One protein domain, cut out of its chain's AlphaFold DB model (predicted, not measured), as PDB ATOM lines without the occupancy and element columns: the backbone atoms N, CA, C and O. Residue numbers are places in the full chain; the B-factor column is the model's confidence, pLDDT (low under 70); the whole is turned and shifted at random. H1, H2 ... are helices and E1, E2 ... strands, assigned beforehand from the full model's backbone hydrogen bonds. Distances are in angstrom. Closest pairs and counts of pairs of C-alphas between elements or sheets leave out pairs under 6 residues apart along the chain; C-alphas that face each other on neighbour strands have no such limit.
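This is residues 31 to 190 of the 559 residues of an uncharacterized protein of Oribacterium sp. C9 (UniProt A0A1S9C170). Little regular structure: four small two-stranded antiparallel hairpins, E1-E2, E3-E4, E5-E6 and E7-E8, strung along an elongated body of loops, with short helix H1 near one end. The 160 printed residues, mostly strand by class, have 42 in eight named strands and then one named helix. The whole is only just compact, close to loose, radius of gyration of the C-alphas 18.1 A, spanning 62 by 33 by 27 A.

E1 is residues 50 to 54, from C-alpha (136.706, 199.867, 178.554); E2 57 to 61; E3 71 to 75; E4 82 to 86; E5 96 to 101, 16.4 A; E6 113 to 118, 15.5 A; E7 138 to 140; E8 143 to 145; H1 172 to 175, ending at C-alpha (169.633, 212.113, 153.281).

Within hydrogen-bond range are N 52 and O 59, 2.8 A, in hairpin E1-E2; N 73 and O 84, 2.8 A, in E3-E4; N 98 and O 116, 2.9 A, in E5-E6; N 138 and O 145, 2.7 A, in E7-E8. The closest C-alphas of E2 and E4, Phe 59 and Val 86, are 7.1 A apart; those of E4 and E6, Tyr 84 and Phe 118, 6.9 A. E6 and E7 are apart. H1 is too short for an O i to N i+4 pair; its one O i to N i+3 pair is within range.

The printed part has no cut. Links E5 to E6, E6 to E7 and E8 to H1 are long. Residues 104 to 108 and 110 have pLDDT under 70.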
ATOM      1  N   ASP A  31     135.023 193.156 190.858       89.19
ATOM      2  CA  ASP A  31     134.940 191.770 191.326       89.19
ATOM      3  C   ASP A  31     136.265 191.034 191.092       89.19
ATOM      4  O   ASP A  31     136.931 191.252 190.086       89.19
ATOM      5  N   ASN A  32     136.648 190.170 192.031       88.56
ATOM      6  CA  ASN A  32     137.815 189.283 191.921       88.56
ATOM      7  C   ASN A  32     137.487 187.875 192.444       88.56
ATOM      8  O   ASN A  32     138.347 187.161 192.963       88.56
ATOM      9  N   SER A  33     136.211 187.484 192.389       83.38
ATOM     10  CA  SER A  33     135.743 186.202 192.919       83.38
ATOM     11  C   SER A  33     136.338 184.995 192.180       83.38
ATOM     12  O   SER A  33     136.482 183.922 192.768       83.38
ATOM     13  N   THR A  34     136.742 185.180 190.920       82.81
ATOM     14  CA  THR A  34     137.304 184.146 190.037       82.81
ATOM     15  C   THR A  34     138.835 184.146 189.975       82.81
ATOM     16  O   THR A  34     139.408 183.343 189.244       82.81
ATOM     17  N   GLY A  35     139.510 185.021 190.733       85.62
ATOM     18  CA  GLY A  35     140.971 185.187 190.707       85.62
ATOM     19  C   GLY A  35     141.490 186.149 189.630       85.62
ATOM     20  O   GLY A  35     142.690 186.416 189.584       85.62
ATOM     21  N   GLU A  36     140.594 186.693 188.809       91.56
ATOM     22  CA  GLU A  36     140.859 187.756 187.846       91.56
ATOM     23  C   GLU A  36     139.996 188.970 188.193       91.56
ATOM     24  O   GLU A  36     138.805 188.827 188.470       91.56
ATOM     25  N   TRP A  37     140.579 190.170 188.156       92.44
ATOM     26  CA  TRP A  37     139.817 191.395 188.385       92.44
ATOM     27  C   TRP A  37     138.916 191.702 187.185       92.44
ATOM     28  O   TRP A  37     139.401 191.798 186.061       92.44
ATOM     29  N   ARG A  38     137.623 191.906 187.438       93.44
ATOM     30  CA  ARG A  38     136.585 192.284 186.466       93.44
ATOM     31  C   ARG A  38     135.801 193.489 186.979       93.44
ATOM     32  O   ARG A  38     135.857 193.814 188.168       93.44
ATOM     33  N   TYR A  39     135.041 194.142 186.102       93.31
ATOM     34  CA  TYR A  39     134.116 195.207 186.498       93.31
ATOM     35  C   TYR A  39     132.677 194.863 186.104       93.31
ATOM     36  O   TYR A  39     132.386 194.646 184.930       93.31
ATOM     37  N   LEU A  40     131.774 194.876 187.084       91.75
ATOM     38  CA  LEU A  40     130.342 194.649 186.924       91.75
ATOM     39  C   LEU A  40     129.583 195.979 186.982       91.75
ATOM     40  O   LEU A  40     129.763 196.794 187.892       91.75
ATOM     41  N   ASN A  41     128.696 196.199 186.015       88.44
ATOM     42  CA  ASN A  41     127.702 197.263 186.086       88.44
ATOM     43  C   ASN A  41     126.688 196.982 187.209       88.44
ATOM     44  O   ASN A  41     126.599 195.879 187.747       88.44
ATOM     45  N   ASN A  42     125.868 197.980 187.549       87.19
ATOM     46  CA  ASN A  42     124.856 197.855 188.608       87.19
ATOM     47  C   ASN A  42     123.819 196.744 188.352       87.19
ATOM     48  O   ASN A  42     123.168 196.296 189.291       87.19
ATOM     49  N   ASP A  43     123.640 196.333 187.097       88.50
ATOM     50  CA  ASP A  43     122.757 195.241 186.677       88.50
ATOM     51  C   ASP A  43     123.449 193.863 186.663       88.50
ATOM     52  O   ASP A  43     122.825 192.867 186.303       88.50
ATOM     53  N   GLY A  44     124.721 193.795 187.072       84.44
ATOM     54  CA  GLY A  44     125.530 192.578 187.094       84.44
ATOM     55  C   GLY A  44     126.188 192.223 185.760       84.44
ATOM     56  O   GLY A  44     126.836 191.184 185.685       84.44
ATOM     57  N   THR A  45     126.045 193.047 184.713       91.31
ATOM     58  CA  THR A  45     126.709 192.804 183.420       91.31
ATOM     59  C   THR A  45     128.199 193.142 183.474       91.31
ATOM     60  O   THR A  45     128.589 194.169 184.037       91.31
ATOM     61  N   GLU A  46     129.034 192.289 182.878       92.06
ATOM     62  CA  GLU A  46     130.477 192.521 182.767       92.06
ATOM     63  C   GLU A  46     130.789 193.636 181.768       92.06
ATOM     64  O   GLU A  46     130.171 193.752 180.709       92.06
ATOM     65  N   VAL A  47     131.767 194.466 182.119       94.00
ATOM     66  CA  VAL A  47     132.307 195.503 181.243       94.00
ATOM     67  C   VAL A  47     133.537 194.965 180.524       94.00
ATOM     68  O   VAL A  47     134.493 194.543 181.170       94.00
ATOM     69  N   THR A  48     133.532 195.060 179.198       94.94
ATOM     70  CA  THR A  48     134.652 194.706 178.316       94.94
ATOM     71  C   THR A  48     135.118 195.934 177.531       94.94
ATOM     72  O   THR A  48     134.369 196.907 177.402       94.94
ATOM     73  N   ASP A  49     136.356 195.896 177.033       93.12
ATOM     74  CA  ASP A  49     136.967 196.910 176.153       93.12
ATOM     75  C   ASP A  49     136.801 198.358 176.642       93.12
ATOM     76  O   ASP A  49     136.459 199.275 175.887       93.12
ATOM     77  N   ALA A  50     136.989 198.575 177.946       93.88
ATOM     78  CA  ALA A  50     136.706 199.867 178.554       93.88
ATOM     79  C   ALA A  50     137.603 200.202 179.743       93.88
ATOM     80  O   ALA A  50     138.026 199.353 180.526       93.88
ATOM     81  N   TRP A  51     137.809 201.505 179.922       94.81
ATOM     82  CA  TRP A  51     138.485 202.072 181.077       94.81
ATOM     83  C   TRP A  51     137.525 202.263 182.258       94.81
ATOM     84  O   TRP A  51     136.442 202.841 182.121       94.81
ATOM     85  N   LYS A  52     137.952 201.848 183.452       94.00
ATOM     86  CA  LYS A  52     137.261 202.097 184.724       94.00
ATOM     87  C   LYS A  52     138.221 202.674 185.747       94.00
ATOM     88  O   LYS A  52     139.372 202.264 185.846       94.00
ATOM     89  N   SER A  53     137.740 203.642 186.520       91.62
ATOM     90  CA  SER A  53     138.550 204.295 187.545       91.62
ATOM     91  C   SER A  53     138.249 203.745 188.937       91.62
ATOM     92  O   SER A  53     137.080 203.585 189.290       91.62
ATOM     93  N   ALA A  54     139.281 203.548 189.754       88.88
ATOM     94  CA  ALA A  54     139.162 203.268 191.184       88.88
ATOM     95  C   ALA A  54     140.291 203.960 191.953       88.88
ATOM     96  O   ALA A  54     141.448 203.925 191.544       88.88
ATOM     97  N   ASN A  55     139.951 204.610 193.072       84.75
ATOM     98  CA  ASN A  55     140.900 205.317 193.947       84.75
ATOM     99  C   ASN A  55     141.828 206.304 193.219       84.75
ATOM    100  O   ASN A  55     143.001 206.431 193.557       84.75
ATOM    101  N   GLY A  56     141.313 206.992 192.198       86.25
ATOM    102  CA  GLY A  56     142.094 207.953 191.411       86.25
ATOM    103  C   GLY A  56     142.998 207.336 190.334       86.25
ATOM    104  O   GLY A  56     143.601 208.087 189.570       86.25
ATOM    105  N   ASN A  57     143.043 206.006 190.222       91.00
ATOM    106  CA  ASN A  57     143.744 205.283 189.161       91.00
ATOM    107  C   ASN A  57     142.762 204.797 188.092       91.00
ATOM    108  O   ASN A  57     141.572 204.633 188.364       91.00
ATOM    109  N   TRP A  58     143.272 204.572 186.882       94.75
ATOM    110  CA  TRP A  58     142.519 204.044 185.744       94.75
ATOM    111  C   TRP A  58     143.009 202.645 185.396       94.75
ATOM    112  O   TRP A  58     144.212 202.408 185.403       94.75
ATOM    113  N   PHE A  59     142.074 201.757 185.086       94.94
ATOM    114  CA  PHE A  59     142.292 200.343 184.803       94.94
ATOM    115  C   PHE A  59     141.534 199.977 183.525       94.94
ATOM    116  O   PHE A  59     140.429 200.486 183.312       94.94
ATOM    117  N   TYR A  60     142.109 199.121 182.687       96.38
ATOM    118  CA  TYR A  60     141.501 198.704 181.423       96.38
ATOM    119  C   TYR A  60     140.977 197.273 181.522       96.38
ATOM    120  O   TYR A  60     141.712 196.390 181.959       96.38
ATOM    121  N   LEU A  61     139.727 197.055 181.119       95.50
ATOM    122  CA  LEU A  61     139.126 195.731 180.978       95.50
ATOM    123  C   LEU A  61     139.264 195.314 179.512       95.50
ATOM    124  O   LEU A  61     138.843 196.061 178.629       95.50
ATOM    125  N   ASN A  62     139.868 194.156 179.258       94.19
ATOM    126  CA  ASN A  62     140.066 193.627 177.909       94.19
ATOM    127  C   ASN A  62     138.752 193.084 177.303       94.19
ATOM    128  O   ASN A  62     137.674 193.213 177.893       94.19
ATOM    129  N   SER A  63     138.843 192.459 176.129       93.75
ATOM    130  CA  SER A  63     137.700 191.865 175.422       93.75
ATOM    131  C   SER A  63     137.013 190.737 176.197       93.75
ATOM    132  O   SER A  63     135.826 190.491 175.999       93.75
ATOM    133  N   ASP A  64     137.739 190.080 177.104       93.25
ATOM    134  CA  ASP A  64     137.221 189.031 177.986       93.25
ATOM    135  C   ASP A  64     136.693 189.593 179.316       93.25
ATOM    136  O   ASP A  64     136.326 188.819 180.198       93.25
ATOM    137  N   GLY A  65     136.683 190.920 179.498       92.75
ATOM    138  CA  GLY A  65     136.255 191.593 180.730       92.75
ATOM    139  C   GLY A  65     137.270 191.533 181.873       92.75
ATOM    140  O   GLY A  65     136.958 191.949 182.990       92.75
ATOM    141  N   VAL A  66     138.481 191.036 181.609       94.88
ATOM    142  CA  VAL A  66     139.573 190.902 182.579       94.88
ATOM    143  C   VAL A  66     140.423 192.165 182.602       94.88
ATOM    144  O   VAL A  66     140.771 192.728 181.562       94.88
ATOM    145  N   MET A  67     140.794 192.611 183.799       95.38
ATOM    146  CA  MET A  67     141.694 193.737 184.002       95.38
ATOM    147  C   MET A  67     143.084 193.426 183.442       95.38
ATOM    148  O   MET A  67     143.772 192.520 183.913       95.38
ATOM    149  N   ALA A  68     143.521 194.223 182.473       95.94
ATOM    150  CA  ALA A  68     144.862 194.124 181.922       95.94
ATOM    151  C   ALA A  68     145.917 194.535 182.962       95.94
ATOM    152  O   ALA A  68     145.716 195.467 183.745       95.94
ATOM    153  N   THR A  69     147.067 193.860 182.948       93.62
ATOM    154  CA  THR A  69     148.222 194.175 183.802       93.62
ATOM    155  C   THR A  69     149.512 194.065 182.993       93.62
ATOM    156  O   THR A  69     149.624 193.207 182.124       93.62
ATOM    157  N   ASN A  70     150.479 194.942 183.273       92.19
ATOM    158  CA  ASN A  70     151.816 194.963 182.669       92.19
ATOM    159  C   ASN A  70     151.830 194.926 181.125       92.19
ATOM    160  O   ASN A  70     152.649 194.228 180.524       92.19
ATOM    161  N   GLN A  71     150.920 195.657 180.479       94.06
ATOM    162  CA  GLN A  71     150.697 195.564 179.034       94.06
ATOM    163  C   GLN A  71     150.435 196.937 178.403       94.06
ATOM    164  O   GLN A  71     149.868 197.836 179.036       94.06
ATOM    165  N   LEU A  72     150.838 197.080 177.138       95.50
ATOM    166  CA  LEU A  72     150.410 198.167 176.261       95.50
ATOM    167  C   LEU A  72     148.938 197.960 175.869       95.50
ATOM    168  O   LEU A  72     148.533 196.858 175.501       95.50
ATOM    169  N   ILE A  73     148.148 199.024 175.958       95.88
ATOM    170  CA  ILE A  73     146.726 199.047 175.617       95.88
ATOM    171  C   ILE A  73     146.532 199.918 174.383       95.88
ATOM    172  O   ILE A  73     146.871 201.103 174.405       95.88
ATOM    173  N   GLU A  74     145.934 199.336 173.348       95.00
ATOM    174  CA  GLU A  74     145.502 200.036 172.140       95.00
ATOM    175  C   GLU A  74     144.018 200.386 172.247       95.00
ATOM    176  O   GLU A  74     143.139 199.530 172.162       95.00
ATOM    177  N   ASP A  75     143.728 201.664 172.452       93.12
ATOM    178  CA  ASP A  75     142.368 202.175 172.564       93.12
ATOM    179  C   ASP A  75     141.919 202.779 171.228       93.12
ATOM    180  O   ASP A  75     142.299 203.894 170.852       93.12
ATOM    181  N   ASN A  76     141.070 202.027 170.529       91.06
ATOM    182  CA  ASN A  76     140.486 202.387 169.237       91.06
ATOM    183  C   ASN A  76     139.106 203.063 169.362       91.06
ATOM    184  O   ASN A  76     138.398 203.220 168.370       91.06
ATOM    185  N   SER A  77     138.700 203.492 170.564       86.50
ATOM    186  CA  SER A  77     137.390 204.127 170.800       86.50
ATOM    187  C   SER A  77     137.249 205.540 170.211       86.50
ATOM    188  O   SER A  77     136.168 206.129 170.236       86.50
ATOM    189  N   ASN A  78     138.340 206.120 169.705       83.12
ATOM    190  CA  ASN A  78     138.391 207.471 169.147       83.12
ATOM    191  C   ASN A  78     138.781 207.434 167.661       83.12
ATOM    192  O   ASN A  78     139.180 206.402 167.141       83.12
ATOM    193  N   SER A  79     138.708 208.582 166.976       83.12
ATOM    194  CA  SER A  79     139.072 208.685 165.550       83.12
ATOM    195  C   SER A  79     140.520 208.287 165.241       83.12
ATOM    196  O   SER A  79     140.809 207.915 164.111       83.12
ATOM    197  N   ASN A  80     141.408 208.384 166.235       84.81
ATOM    198  CA  ASN A  80     142.794 207.940 166.165       84.81
ATOM    199  C   ASN A  80     143.033 206.955 167.311       84.81
ATOM    200  O   ASN A  80     142.586 207.227 168.435       84.81
ATOM    201  N   THR A  81     143.781 205.885 167.040       92.25
ATOM    202  CA  THR A  81     144.271 204.955 168.060       92.25
ATOM    203  C   THR A  81     145.064 205.713 169.119       92.25
ATOM    204  O   THR A  81     145.858 206.610 168.818       92.25
ATOM    205  N   ARG A  82     144.808 205.389 170.385       94.31
ATOM    206  CA  ARG A  82     145.543 205.931 171.527       94.31
ATOM    207  C   ARG A  82     146.207 204.792 172.268       94.31
ATOM    208  O   ARG A  82     145.558 203.804 172.582       94.31
ATOM    209  N   TYR A  83     147.472 204.981 172.603       96.75
ATOM    210  CA  TYR A  83     148.246 203.989 173.328       96.75
ATOM    211  C   TYR A  83     148.356 204.389 174.796       96.75
ATOM    212  O   TYR A  83     148.621 205.550 175.115       96.75
ATOM    213  N   TYR A  84     148.161 203.424 175.684       97.06
ATOM    214  CA  TYR A  84     148.336 203.563 177.130       97.06
ATOM    215  C   TYR A  84     149.137 202.375 177.647       97.06
ATOM    216  O   TYR A  84     149.263 201.364 176.964       97.06
ATOM    217  N   TYR A  85     149.644 202.457 178.871       96.81
ATOM    218  CA  TYR A  85     150.285 201.317 179.514       96.81
ATOM    219  C   TYR A  85     149.775 201.166 180.935       96.81
ATOM    220  O   TYR A  85     149.656 202.150 181.671       96.81
ATOM    221  N   VAL A  86     149.468 199.931 181.315       95.06
ATOM    222  CA  VAL A  86     149.068 199.574 182.676       95.06
ATOM    223  C   VAL A  86     150.213 198.844 183.364       95.06
ATOM    224  O   VAL A  86     150.863 197.989 182.768       95.06
ATOM    225  N   ASP A  87     150.505 199.205 184.610       92.69
ATOM    226  CA  ASP A  87     151.592 198.599 185.374       92.69
ATOM    227  C   ASP A  87     151.262 197.171 185.854       92.69
ATOM    228  O   ASP A  87     150.212 196.605 185.544       92.69
ATOM    229  N   GLN A  88     152.164 196.573 186.638       91.62
ATOM    230  CA  GLN A  88     151.988 195.233 187.213       91.62
ATOM    231  C   GLN A  88     150.744 195.076 188.110       91.62
ATOM    232  O   GLN A  88     150.364 193.955 188.430       91.62
ATOM    233  N   TYR A  89     150.121 196.180 188.531       90.19
ATOM    234  CA  TYR A  89     148.888 196.204 189.316       90.19
ATOM    235  C   TYR A  89     147.665 196.611 188.479       90.19
ATOM    236  O   TYR A  89     146.571 196.745 189.026       90.19
ATOM    237  N   GLY A  90     147.837 196.819 187.171       92.62
ATOM    238  CA  GLY A  90     146.793 197.241 186.237       92.62
ATOM    239  C   GLY A  90     146.541 198.748 186.210       92.62
ATOM    240  O   GLY A  90     145.673 199.207 185.468       92.62
ATOM    241  N   ALA A  91     147.280 199.538 186.992       94.12
ATOM    242  CA  ALA A  91     147.084 200.979 187.042       94.12
ATOM    243  C   ALA A  91     147.747 201.660 185.835       94.12
ATOM    244  O   ALA A  91     148.917 201.427 185.530       94.12
ATOM    245  N   MET A  92     147.003 202.536 185.159       96.25
ATOM    246  CA  MET A  92     147.495 203.325 184.031       96.25
ATOM    247  C   MET A  92     148.650 204.237 184.454       96.25
ATOM    248  O   MET A  92     148.501 205.082 185.343       96.25
ATOM    249  N   VAL A  93     149.782 204.107 183.769       94.94
ATOM    250  CA  VAL A  93     150.979 204.906 184.039       94.94
ATOM    251  C   VAL A  93     150.883 206.296 183.407       94.94
ATOM    252  O   VAL A  93     150.191 206.506 182.412       94.94
ATOM    253  N   LYS A  94     151.576 207.272 184.001       95.69
ATOM    254  CA  LYS A  94     151.603 208.678 183.564       95.69
ATOM    255  C   LYS A  94     152.986 209.274 183.791       95.69
ATOM    256  O   LYS A  94     153.659 208.885 184.741       95.69
ATOM    257  N   ASN A  95     153.358 210.257 182.972       94.31
ATOM    258  CA  ASN A  95     154.644 210.970 183.008       94.31
ATOM    259  C   ASN A  95     155.852 210.027 183.148       94.31
ATOM    260  O   ASN A  95     156.707 210.232 184.007       94.31
ATOM    261  N   THR A  96     155.885 208.950 182.363       94.81
ATOM    262  CA  THR A  96     156.949 207.945 182.465       94.81
ATOM    263  C   THR A  96     157.249 207.301 181.126       94.81
ATOM    264  O   THR A  96     156.359 207.090 180.300       94.81
ATOM    265  N   TRP A  97     158.511 206.919 180.966       95.12
ATOM    266  CA  TRP A  97     158.953 206.012 179.920       95.12
ATOM    267  C   TRP A  97     158.554 204.566 180.236       95.12
ATOM    268  O   TRP A  97     158.569 204.164 181.408       95.12
ATOM    269  N   LYS A  98     158.242 203.778 179.201       94.62
ATOM    270  CA  LYS A  98     158.206 202.309 179.250       94.62
ATOM    271  C   LYS A  98     158.821 201.711 177.996       94.62
ATOM    272  O   LYS A  98     158.527 202.159 176.895       94.62
ATOM    273  N   ALA A  99     159.630 200.682 178.203       92.06
ATOM    274  CA  ALA A  99     160.083 199.783 177.158       92.06
ATOM    275  C   ALA A  99     159.051 198.660 176.996       92.06
ATOM    276  O   ALA A  99     158.656 198.036 177.984       92.06
ATOM    277  N   VAL A 100     158.611 198.422 175.767       90.06
ATOM    278  CA  VAL A 100     157.693 197.345 175.388       90.06
ATOM    279  C   VAL A 100     158.447 196.425 174.439       90.06
ATOM    280  O   VAL A 100     159.040 196.904 173.476       90.06
ATOM    281  N   ALA A 101     158.481 195.127 174.743       86.75
ATOM    282  CA  ALA A 101     159.202 194.156 173.925       86.75
ATOM    283  C   ALA A 101     158.636 194.133 172.502       86.75
ATOM    284  O   ALA A 101     157.420 194.205 172.313       86.75
ATOM    285  N   MET A 102     159.525 194.053 171.518       83.00
ATOM    286  CA  MET A 102     159.140 193.934 170.115       83.00
ATOM    287  C   MET A 102     158.667 192.496 169.851       83.00
ATOM    288  O   MET A 102     159.264 191.545 170.347       83.00
ATOM    289  N   ASP A 103     157.562 192.335 169.116       72.50
ATOM    290  CA  ASP A 103     156.933 191.021 168.873       72.50
ATOM    291  C   ASP A 103     157.672 190.194 167.798       72.50
ATOM    292  O   ASP A 103     157.397 189.009 167.608       72.50
ATOM    293  N   SER A 104     158.637 190.785 167.080       59.53
ATOM    294  CA  SER A 104     159.369 190.080 166.024       59.53
ATOM    295  C   SER A 104     160.705 189.518 166.517       59.53
ATOM    296  O   SER A 104     161.512 190.194 167.148       59.53
ATOM    297  N   GLN A 105     160.961 188.254 166.165       54.47
ATOM    298  CA  GLN A 105     162.311 187.670 166.141       54.47
ATOM    299  C   GLN A 105     163.071 188.032 164.853       54.47
ATOM    300  O   GLN A 105     164.096 187.424 164.551       54.47
ATOM    301  N   ASP A 106     162.532 188.961 164.065       51.28
ATOM    302  CA  ASP A 106     162.972 189.271 162.710       51.28
ATOM    303  C   ASP A 106     162.737 190.762 162.459       51.28
ATOM    304  O   ASP A 106     161.638 191.210 162.120       51.28
ATOM    305  N   SER A 107     163.743 191.565 162.762       54.38
ATOM    306  CA  SER A 107     163.826 192.936 162.285       54.38
ATOM    307  C   SER A 107     165.298 193.273 162.169       54.38
ATOM    308  O   SER A 107     166.026 193.089 163.142       54.38
ATOM    309  N   ASP A 108     165.720 193.802 161.025       64.44
ATOM    310  CA  ASP A 108     167.045 194.401 160.798       64.44
ATOM    311  C   ASP A 108     167.281 195.667 161.665       64.44
ATOM    312  O   ASP A 108     167.983 196.588 161.266       64.44
ATOM    313  N   LEU A 109     166.626 195.758 162.826       74.38
ATOM    314  CA  LEU A 109     166.664 196.864 163.770       74.38
ATOM    315  C   LEU A 109     167.535 196.474 164.961       74.38
ATOM    316  O   LEU A 109     167.393 195.380 165.510       74.38
ATOM    317  N   ASP A 110     168.356 197.407 165.431       69.69
ATOM    318  CA  ASP A 110     169.243 197.177 166.578       69.69
ATOM    319  C   ASP A 110     168.508 197.133 167.937       69.69
ATOM    320  O   ASP A 110     169.102 196.795 168.968       69.69
ATOM    321  N   ALA A 111     167.233 197.530 167.977       80.56
ATOM    322  CA  ALA A 111     166.452 197.664 169.203       80.56
ATOM    323  C   ALA A 111     165.765 196.353 169.626       80.56
ATOM    324  O   ALA A 111     165.112 195.689 168.832       80.56
ATOM    325  N   GLU A 112     165.824 196.034 170.923       80.94
ATOM    326  CA  GLU A 112     165.068 194.915 171.527       80.94
ATOM    327  C   GLU A 112     163.668 195.337 172.021       80.94
ATOM    328  O   GLU A 112     162.789 194.508 172.273       80.94
ATOM    329  N   TYR A 113     163.468 196.644 172.211       87.88
ATOM    330  CA  TYR A 113     162.259 197.220 172.785       87.88
ATOM    331  C   TYR A 113     161.874 198.500 172.061       87.88
ATOM    332  O   TYR A 113     162.723 199.339 171.753       87.88
ATOM    333  N   TRP A 114     160.571 198.722 171.952       91.25
ATOM    334  CA  TRP A 114     160.031 200.034 171.659       91.25
ATOM    335  C   TRP A 114     159.898 200.865 172.931       91.25
ATOM    336  O   TRP A 114     159.257 200.454 173.902       91.25
ATOM    337  N   TRP A 115     160.474 202.064 172.917       95.12
ATOM    338  CA  TRP A 115     160.301 203.037 173.990       95.12
ATOM    339  C   TRP A 115     159.073 203.910 173.739       95.12
ATOM    340  O   TRP A 115     158.958 204.553 172.703       95.12
ATOM    341  N   TYR A 116     158.196 203.979 174.734       96.25
ATOM    342  CA  TYR A 116     157.023 204.844 174.772       96.25
ATOM    343  C   TYR A 116     157.175 205.855 175.903       96.25
ATOM    344  O   TYR A 116     157.646 205.500 176.987       96.25
ATOM    345  N   TYR A 117     156.710 207.088 175.698       97.19
ATOM    346  CA  TYR A 117     156.525 208.045 176.789       97.19
ATOM    347  C   TYR A 117     155.046 208.353 176.991       97.19
ATOM    348  O   TYR A 117     154.391 208.887 176.096       97.19
ATOM    349  N   PHE A 118     154.536 208.063 178.187       96.88
ATOM    350  CA  PHE A 118     153.152 208.339 178.559       96.88
ATOM    351  C   PHE A 118     153.063 209.706 179.224       96.88
ATOM    352  O   PHE A 118     153.694 209.943 180.253       96.88
ATOM    353  N   GLY A 119     152.278 210.610 178.640       96.00
ATOM    354  CA  GLY A 119     152.091 211.972 179.123       96.00
ATOM    355  C   GLY A 119     151.311 212.062 180.438       96.00
ATOM    356  O   GLY A 119     150.981 211.069 181.088       96.00
ATOM    357  N   SER A 120     150.969 213.287 180.833       95.00
ATOM    358  CA  SER A 120     150.246 213.562 182.084       95.00
ATOM    359  C   SER A 120     148.819 213.009 182.113       95.00
ATOM    360  O   SER A 120     148.237 212.829 183.182       95.00
ATOM    361  N   ASP A 121     148.240 212.758 180.944       94.44
ATOM    362  CA  ASP A 121     146.936 212.118 180.772       94.44
ATOM    363  C   ASP A 121     147.032 210.592 180.608       94.44
ATOM    364  O   ASP A 121     146.002 209.928 180.561       94.44
ATOM    365  N   GLY A 122     148.247 210.038 180.590       95.06
ATOM    366  CA  GLY A 122     148.521 208.614 180.407       95.06
ATOM    367  C   GLY A 122     148.574 208.164 178.952       95.06
ATOM    368  O   GLY A 122     148.875 207.002 178.717       95.06
ATOM    369  N   ARG A 123     148.324 209.052 177.982       96.06
ATOM    370  CA  ARG A 123     148.457 208.721 176.557       96.06
ATOM    371  C   ARG A 123     149.923 208.719 176.154       96.06
ATOM    372  O   ARG A 123     150.666 209.621 176.550       96.06
ATOM    373  N   ALA A 124     150.324 207.756 175.332       97.50
ATOM    374  CA  ALA A 124     151.618 207.796 174.674       97.50
ATOM    375  C   ALA A 124     151.715 209.043 173.789       97.50
ATOM    376  O   ALA A 124     150.737 209.463 173.160       97.50
ATOM    377  N   TYR A 125     152.899 209.637 173.729       96.31
ATOM    378  CA  TYR A 125     153.201 210.616 172.696       96.31
ATOM    379  C   TYR A 125     153.315 209.915 171.345       96.31
ATOM    380  O   TYR A 125     154.056 208.952 171.210       96.31
ATOM    381  N   THR A 126     152.584 210.427 170.358       95.25
ATOM    382  CA  THR A 126     152.597 209.958 168.970       95.25
ATOM    383  C   THR A 126     152.783 211.145 168.029       95.25
ATOM    384  O   THR A 126     152.545 212.302 168.410       95.25
ATOM    385  N   ASN A 127     153.193 210.876 166.793       94.31
ATOM    386  CA  ASN A 127     153.209 211.858 165.718       94.31
ATOM    387  C   ASN A 127     152.372 211.368 164.537       94.31
ATOM    388  O   ASN A 127     152.855 210.612 163.712       94.31
ATOM    389  N   THR A 128     151.144 211.869 164.416       89.94
ATOM    390  CA  THR A 128     150.238 211.573 163.288       89.94
ATOM    391  C   THR A 128     150.430 212.521 162.095       89.94
ATOM    392  O   THR A 128     149.516 212.723 161.296       89.94
ATOM    393  N   SER A 129     151.548 213.250 162.046       89.56
ATOM    394  CA  SER A 129     151.919 214.093 160.909       89.56
ATOM    395  C   SER A 129     152.783 213.290 159.950       89.56
ATOM    396  O   SER A 129     153.548 212.442 160.382       89.56
ATOM    397  N   SER A 130     152.781 213.647 158.668       89.38
ATOM    398  CA  SER A 130     153.734 213.101 157.697       89.38
ATOM    399  C   SER A 130     155.156 213.660 157.833       89.38
ATOM    400  O   SER A 130     155.998 213.374 156.992       89.38
ATOM    401  N   LYS A 131     155.429 214.512 158.835       93.31
ATOM    402  CA  LYS A 131     156.727 215.178 159.007       93.31
ATOM    403  C   LYS A 131     157.192 215.211 160.459       93.31
ATOM    404  O   LYS A 131     156.404 215.436 161.384       93.31
ATOM    405  N   VAL A 132     158.507 215.139 160.646       91.44
ATOM    406  CA  VAL A 132     159.193 215.489 161.892       91.44
ATOM    407  C   VAL A 132     159.569 216.972 161.853       91.44
ATOM    408  O   VAL A 132     160.490 217.422 161.166       91.44
ATOM    409  N   SER A 133     158.834 217.770 162.623       87.06
ATOM    410  CA  SER A 133     159.086 219.205 162.784       87.06
ATOM    411  C   SER A 133     159.126 219.594 164.257       87.06
ATOM    412  O   SER A 133     158.753 218.817 165.136       87.06
ATOM    413  N   SER A 134     159.548 220.827 164.545       84.31
ATOM    414  CA  SER A 134     159.713 221.330 165.913       84.31
ATOM    415  C   SER A 134     158.469 221.203 166.805       84.31
ATOM    416  O   SER A 134     158.619 221.205 168.020       84.31
ATOM    417  N   SER A 135     157.253 221.113 166.246       86.88
ATOM    418  CA  SER A 135     156.012 220.906 167.017       86.88
ATOM    419  C   SER A 135     155.800 219.452 167.465       86.88
ATOM    420  O   SER A 135     155.118 219.196 168.466       86.88
ATOM    421  N   GLN A 136     156.380 218.502 166.730       90.81
ATOM    422  CA  GLN A 136     156.288 217.069 167.007       90.81
ATOM    423  C   GLN A 136     157.437 216.577 167.878       90.81
ATOM    424  O   GLN A 136     157.264 215.627 168.633       90.81
ATOM    425  N   ILE A 137     158.558 217.301 167.875       94.69
ATOM    426  CA  ILE A 137     159.669 217.060 168.791       94.69
ATOM    427  C   ILE A 137     159.257 217.468 170.217       94.69
ATOM    428  O   ILE A 137     159.086 218.650 170.528       94.69
ATOM    429  N   LYS A 138     159.095 216.483 171.102       95.25
ATOM    430  CA  LYS A 138     158.674 216.651 172.497       95.25
ATOM    431  C   LYS A 138     159.874 216.856 173.402       95.25
ATOM    432  O   LYS A 138     160.890 216.191 173.250       95.25
ATOM    433  N   THR A 139     159.750 217.774 174.358       95.31
ATOM    434  CA  THR A 139     160.761 217.951 175.407       95.31
ATOM    435  C   THR A 139     160.340 217.170 176.642       95.31
ATOM    436  O   THR A 139     159.282 217.447 177.202       95.31
ATOM    437  N   ILE A 140     161.164 216.212 177.051       95.38
ATOM    438  CA  ILE A 140     160.960 215.337 178.205       95.38
ATOM    439  C   ILE A 140     162.240 215.421 179.035       95.38
ATOM    440  O   ILE A 140     163.329 215.199 178.510       95.38
ATOM    441  N   ASP A 141     162.121 215.842 180.294       91.56
ATOM    442  CA  ASP A 141     163.253 216.010 181.220       91.56
ATOM    443  C   ASP A 141     164.437 216.814 180.642       91.56
ATOM    444  O   ASP A 141     165.609 216.527 180.871       91.56
ATOM    445  N   GLY A 142     164.125 217.847 179.851       91.12
ATOM    446  CA  GLY A 142     165.112 218.735 179.225       91.12
ATOM    447  C   GLY A 142     165.772 218.187 177.953       91.12
ATOM    448  O   GLY A 142     166.480 218.933 177.277       91.12
ATOM    449  N   LYS A 143     165.503 216.933 177.582       95.00
ATOM    450  CA  LYS A 143     165.926 216.316 176.320       95.00
ATOM    451  C   LYS A 143     164.779 216.314 175.308       95.00
ATOM    452  O   LYS A 143     163.613 216.441 175.673       95.00
ATOM    453  N   LYS A 144     165.107 216.229 174.019       96.31
ATOM    454  CA  LYS A 144     164.144 216.315 172.911       96.31
ATOM    455  C   LYS A 144     163.996 214.966 172.220       96.31
ATOM    456  O   LYS A 144     165.010 214.382 171.886       96.31
ATOM    457  N   TYR A 145     162.772 214.536 171.949       97.12
ATOM    458  CA  TYR A 145     162.435 213.221 171.396       97.12
ATOM    459  C   TYR A 145     161.374 213.358 170.313       97.12
ATOM    460  O   TYR A 145     160.602 214.317 170.333       97.12
ATOM    461  N   THR A 146     161.288 212.399 169.402       97.00
ATOM    462  CA  THR A 146     160.146 212.274 168.493       97.00
ATOM    463  C   THR A 146     159.632 210.842 168.520       97.00
ATOM    464  O   THR A 146     160.347 209.931 168.930       97.00
ATOM    465  N   PHE A 147     158.381 210.668 168.116       96.38
ATOM    466  CA  PHE A 147     157.687 209.385 168.125       96.38
ATOM    467  C   PHE A 147     157.029 209.160 166.764       96.38
ATOM    468  O   PHE A 147     156.795 210.146 166.060       96.38
ATOM    469  N   ASP A 148     156.744 207.915 166.404       95.56
ATOM    470  CA  ASP A 148     155.941 207.572 165.226       95.56
ATOM    471  C   ASP A 148     154.427 207.627 165.511       95.56
ATOM    472  O   ASP A 148     153.977 208.130 166.550       95.56
ATOM    473  N   GLU A 149     153.618 207.163 164.557       94.44
ATOM    474  CA  GLU A 149     152.156 207.130 164.676       94.44
ATOM    475  C   GLU A 149     151.677 206.144 165.753       94.44
ATOM    476  O   GLU A 149     150.654 206.394 166.397       94.44
ATOM    477  N   GLN A 150     152.441 205.072 165.984       93.81
ATOM    478  CA  GLN A 150     152.197 204.046 166.994       93.81
ATOM    479  C   GLN A 150     152.719 204.444 168.383       93.81
ATOM    480  O   GLN A 150     152.363 203.828 169.380       93.81
ATOM    481  N   GLY A 151     153.515 205.509 168.479       94.88
ATOM    482  CA  GLY A 151     154.091 205.995 169.732       94.88
ATOM    483  C   GLY A 151     155.444 205.388 170.078       94.88
ATOM    484  O   GLY A 151     155.926 205.593 171.196       94.88
ATOM    485  N   HIS A 152     156.077 204.694 169.133       94.81
ATOM    486  CA  HIS A 152     157.463 204.277 169.257       94.81
ATOM    487  C   HIS A 152     158.375 205.497 169.172       94.81
ATOM    488  O   HIS A 152     158.261 206.321 168.266       94.81
ATOM    489  N   MET A 153     159.304 205.622 170.112       96.56
ATOM    490  CA  MET A 153     160.352 206.633 170.067       96.56
ATOM    491  C   MET A 153     161.299 206.353 168.897       96.56
ATOM    492  O   MET A 153     161.914 205.288 168.843       96.56
ATOM    493  N   LEU A 154     161.460 207.334 168.010       95.62
ATOM    494  CA  LEU A 154     162.424 207.238 166.916       95.62
ATOM    495  C   LEU A 154     163.846 207.499 167.426       95.62
ATOM    496  O   LEU A 154     164.064 208.357 168.286       95.62
ATOM    497  N   TYR A 155     164.814 206.791 166.853       94.62
ATOM    498  CA  TYR A 155     166.242 206.915 167.148       94.62
ATOM    499  C   TYR A 155     167.078 206.897 165.862       94.62
ATOM    500  O   TYR A 155     166.565 206.640 164.775       94.62
ATOM    501  N   GLY A 156     168.376 207.177 165.970       94.94
ATOM    502  CA  GLY A 156     169.289 207.156 164.828       94.94
ATOM    503  C   GLY A 156     169.032 208.296 163.843       94.94
ATOM    504  O   GLY A 156     168.658 209.406 164.233       94.94
ATOM    505  N   TRP A 157     169.291 208.049 162.563       95.94
ATOM    506  CA  TRP A 157     169.090 209.024 161.493       95.94
ATOM    507  C   TRP A 157     167.626 209.068 161.067       95.94
ATOM    508  O   TRP A 157     167.047 208.031 160.779       95.94
ATOM    509  N   ILE A 158     167.034 210.266 161.049       95.88
ATOM    510  CA  ILE A 158     165.619 210.459 160.714       95.88
ATOM    511  C   ILE A 158     165.464 211.604 159.706       95.88
ATOM    512  O   ILE A 158     165.811 212.762 159.992       95.88
ATOM    513  N   ASP A 159     164.916 211.291 158.531       94.88
ATOM    514  CA  ASP A 159     164.444 212.264 157.541       94.88
ATOM    515  C   ASP A 159     163.259 213.080 158.096       94.88
ATOM    516  O   ASP A 159     162.329 212.546 158.702       94.88
ATOM    517  N   ALA A 160     163.274 214.404 157.907       94.62
ATOM    518  CA  ALA A 160     162.180 215.262 158.353       94.62
ATOM    519  C   ALA A 160     160.841 214.971 157.661       94.62
ATOM    520  O   ALA A 160     159.804 215.361 158.200       94.62
ATOM    521  N   ASP A 161     160.855 214.330 156.497       94.38
ATOM    522  CA  ASP A 161     159.675 214.002 155.701       94.38
ATOM    523  C   ASP A 161     159.258 212.520 155.820       94.38
ATOM    524  O   ASP A 161     158.328 212.092 155.136       94.38
ATOM    525  N   ASN A 162     159.890 211.754 156.721       91.94
ATOM    526  CA  ASN A 162     159.533 210.370 157.033       91.94
ATOM    527  C   ASN A 162     159.476 210.143 158.556       91.94
ATOM    528  O   ASN A 162     160.474 210.265 159.258       91.94
ATOM    529  N   VAL A 163     158.295 209.796 159.074       89.88
ATOM    530  CA  VAL A 163     158.026 209.645 160.521       89.88
ATOM    531  C   VAL A 163     158.099 208.178 160.976       89.88
ATOM    532  O   VAL A 163     157.529 207.806 161.994       89.88
ATOM    533  N   ALA A 164     158.811 207.332 160.234       91.75
ATOM    534  CA  ALA A 164     159.102 205.951 160.610       91.75
ATOM    535  C   ALA A 164     160.558 205.781 161.077       91.75
ATOM    536  O   ALA A 164     161.426 206.602 160.760       91.75
ATOM    537  N   GLN A 165     160.823 204.692 161.807       92.56
ATOM    538  CA  GLN A 165     162.185 204.269 162.143       92.56
ATOM    539  C   GLN A 165     162.948 203.906 160.861       92.56
ATOM    540  O   GLN A 165     162.426 203.194 160.007       92.56
ATOM    541  N   GLN A 166     164.182 204.397 160.737       89.94
ATOM    542  CA  GLN A 166     165.005 204.300 159.521       89.94
ATOM    543  C   GLN A 166     166.337 203.572 159.766       89.94
ATOM    544  O   GLN A 166     167.262 203.692 158.976       89.94
ATOM    545  N   ASP A 167     166.444 202.813 160.858       83.56
ATOM    546  CA  ASP A 167     167.702 202.162 161.267       83.56
ATOM    547  C   ASP A 167     168.212 201.133 160.244       83.56
ATOM    548  O   ASP A 167     169.412 200.969 160.078       83.56
ATOM    549  N   GLY A 168     167.297 200.491 159.508       80.94
ATOM    550  CA  GLY A 168     167.638 199.529 158.455       80.94
ATOM    551  C   GLY A 168     168.099 200.153 157.130       80.94
ATOM    552  O   GLY A 168     168.430 199.416 156.205       80.94
ATOM    553  N   ASP A 169     168.096 201.484 156.993       85.94
ATOM    554  CA  ASP A 169     168.618 202.171 155.807       85.94
ATOM    555  C   ASP A 169     170.069 202.614 156.039       85.94
ATOM    556  O   ASP A 169     170.353 203.614 156.705       85.94
ATOM    557  N   GLU A 170     171.002 201.883 155.430       83.19
ATOM    558  CA  GLU A 170     172.442 202.150 155.499       83.19
ATOM    559  C   GLU A 170     172.845 203.541 154.964       83.19
ATOM    560  O   GLU A 170     173.886 204.073 155.356       83.19
ATOM    561  N   TYR A 171     172.011 204.187 154.138       88.56
ATOM    562  CA  TYR A 171     172.240 205.533 153.603       88.56
ATOM    563  C   TYR A 171     171.451 206.620 154.331       88.56
ATOM    564  O   TYR A 171     171.572 207.794 153.950       88.56
ATOM    565  N   ALA A 172     170.681 206.288 155.377       91.69
ATOM    566  CA  ALA A 172     169.872 207.250 156.134       91.69
ATOM    567  C   ALA A 172     170.702 208.462 156.565       91.69
ATOM    568  O   ALA A 172     170.251 209.606 156.480       91.69
ATOM    569  N   TRP A 173     171.962 208.243 156.946       92.94
ATOM    570  CA  TRP A 173     172.873 209.305 157.358       92.94
ATOM    571  C   TRP A 173     173.147 210.353 156.277       92.94
ATOM    572  O   TRP A 173     173.404 211.509 156.624       92.94
ATOM    573  N   LYS A 174     173.053 210.008 154.985       92.62
ATOM    574  CA  LYS A 174     173.224 210.964 153.886       92.62
ATOM    575  C   LYS A 174     172.004 211.886 153.804       92.62
ATOM    576  O   LYS A 174     172.096 213.099 154.015       92.62
ATOM    577  N   HIS A 175     170.821 211.325 153.610       91.38
ATOM    578  CA  HIS A 175     169.633 212.113 153.281       91.38
ATOM    579  C   HIS A 175     168.828 212.608 154.497       91.38
ATOM    580  O   HIS A 175     168.102 213.590 154.362       91.38
ATOM    581  N   SER A 176     169.031 212.047 155.695       94.94
ATOM    582  CA  SER A 176     168.314 212.459 156.910       94.94
ATOM    583  C   SER A 176     168.649 213.873 157.396       94.94
ATOM    584  O   SER A 176     169.770 214.376 157.253       94.94
ATOM    585  N   ASP A 177     167.681 214.507 158.063       95.56
ATOM    586  CA  ASP A 177     167.811 215.843 158.652       95.56
ATOM    587  C   ASP A 177     168.281 215.812 160.105       95.56
ATOM    588  O   ASP A 177     168.980 216.731 160.542       95.56
ATOM    589  N   TYR A 178     167.851 214.808 160.864       96.12
ATOM    590  CA  TYR A 178     168.025 214.736 162.308       96.12
ATOM    591  C   TYR A 178     168.816 213.494 162.703       96.12
ATOM    592  O   TYR A 178     168.813 212.487 161.996       96.12
ATOM    593  N   PHE A 179     169.450 213.569 163.870       97.00
ATOM    594  CA  PHE A 179     170.054 212.421 164.528       97.00
ATOM    595  C   PHE A 179     169.538 212.335 165.966       97.00
ATOM    596  O   PHE A 179     169.754 213.255 166.757       97.00
ATOM    597  N   PHE A 180     168.834 211.256 166.296       95.81
ATOM    598  CA  PHE A 180     168.211 210.986 167.594       95.81
ATOM    599  C   PHE A 180     169.003 209.956 168.414       95.81
ATOM    600  O   PHE A 180     168.415 209.118 169.085       95.81
ATOM    601  N   ASN A 181     170.340 210.018 168.377       94.00
ATOM    602  CA  ASN A 181     171.244 209.140 169.137       94.00
ATOM    603  C   ASN A 181     170.875 207.639 169.037       94.00
ATOM    604  O   ASN A 181     170.176 207.219 168.120       94.00
ATOM    605  N   GLY A 182     171.421 206.788 169.907       90.56
ATOM    606  CA  GLY A 182     171.138 205.348 169.867       90.56
ATOM    607  C   GLY A 182     169.734 204.994 170.371       90.56
ATOM    608  O   GLY A 182     169.110 205.774 171.092       90.56
ATOM    609  N   TRP A 183     169.283 203.773 170.076       88.75
ATOM    610  CA  TRP A 183     167.953 203.255 170.436       88.75
ATOM    611  C   TRP A 183     167.610 203.301 171.934       88.75
ATOM    612  O   TRP A 183     166.447 203.418 172.305       88.75
ATOM    613  N   ASN A 184     168.621 203.271 172.809       88.94
ATOM    614  CA  ASN A 184     168.463 203.389 174.265       88.94
ATOM    615  C   ASN A 184     168.494 204.829 174.804       88.94
ATOM    616  O   ASN A 184     168.430 205.031 176.018       88.94
ATOM    617  N   ASP A 185     168.652 205.832 173.940       89.69
ATOM    618  CA  ASP A 185     168.759 207.233 174.346       89.69
ATOM    619  C   ASP A 185     167.790 208.130 173.586       89.69
ATOM    620  O   ASP A 185     167.171 208.971 174.223       89.69
ATOM    621  N   GLY A 186     167.638 207.967 172.265       92.69
ATOM    622  CA  GLY A 186     166.566 208.572 171.461       92.69
ATOM    623  C   GLY A 186     166.511 210.098 171.424       92.69
ATOM    624  O   GLY A 186     165.582 210.674 170.857       92.69
ATOM    625  N   HIS A 187     167.444 210.787 172.082       95.06
ATOM    626  CA  HIS A 187     167.375 212.230 172.200       95.06
ATOM    627  C   HIS A 187     168.005 212.909 170.986       95.06
ATOM    628  O   HIS A 187     169.040 212.493 170.473       95.06
ATOM    629  N   LEU A 188     167.400 214.009 170.561       96.94
ATOM    630  CA  LEU A 188     167.833 214.806 169.427       96.94
ATOM    631  C   LEU A 188     169.200 215.446 169.675       96.94
ATOM    632  O   LEU A 188     169.367 216.249 170.602       96.94
ATOM    633  N   GLN A 189     170.141 215.175 168.779       96.94
ATOM    634  CA  GLN A 189     171.448 215.803 168.769       96.94
ATOM    635  C   GLN A 189     171.352 217.271 168.332       96.94
ATOM    636  O   GLN A 189     170.668 217.636 167.375       96.94
ATOM    637  N   THR A 190     172.087 218.140 169.026       95.75
ATOM    638  CA  THR A 190     172.291 219.542 168.632       95.75
ATOM    639  C   THR A 190     173.775 219.887 168.722       95.75
ATOM    640  O   THR A 190     174.530 219.235 169.440       95.75
TER     641      THR A 190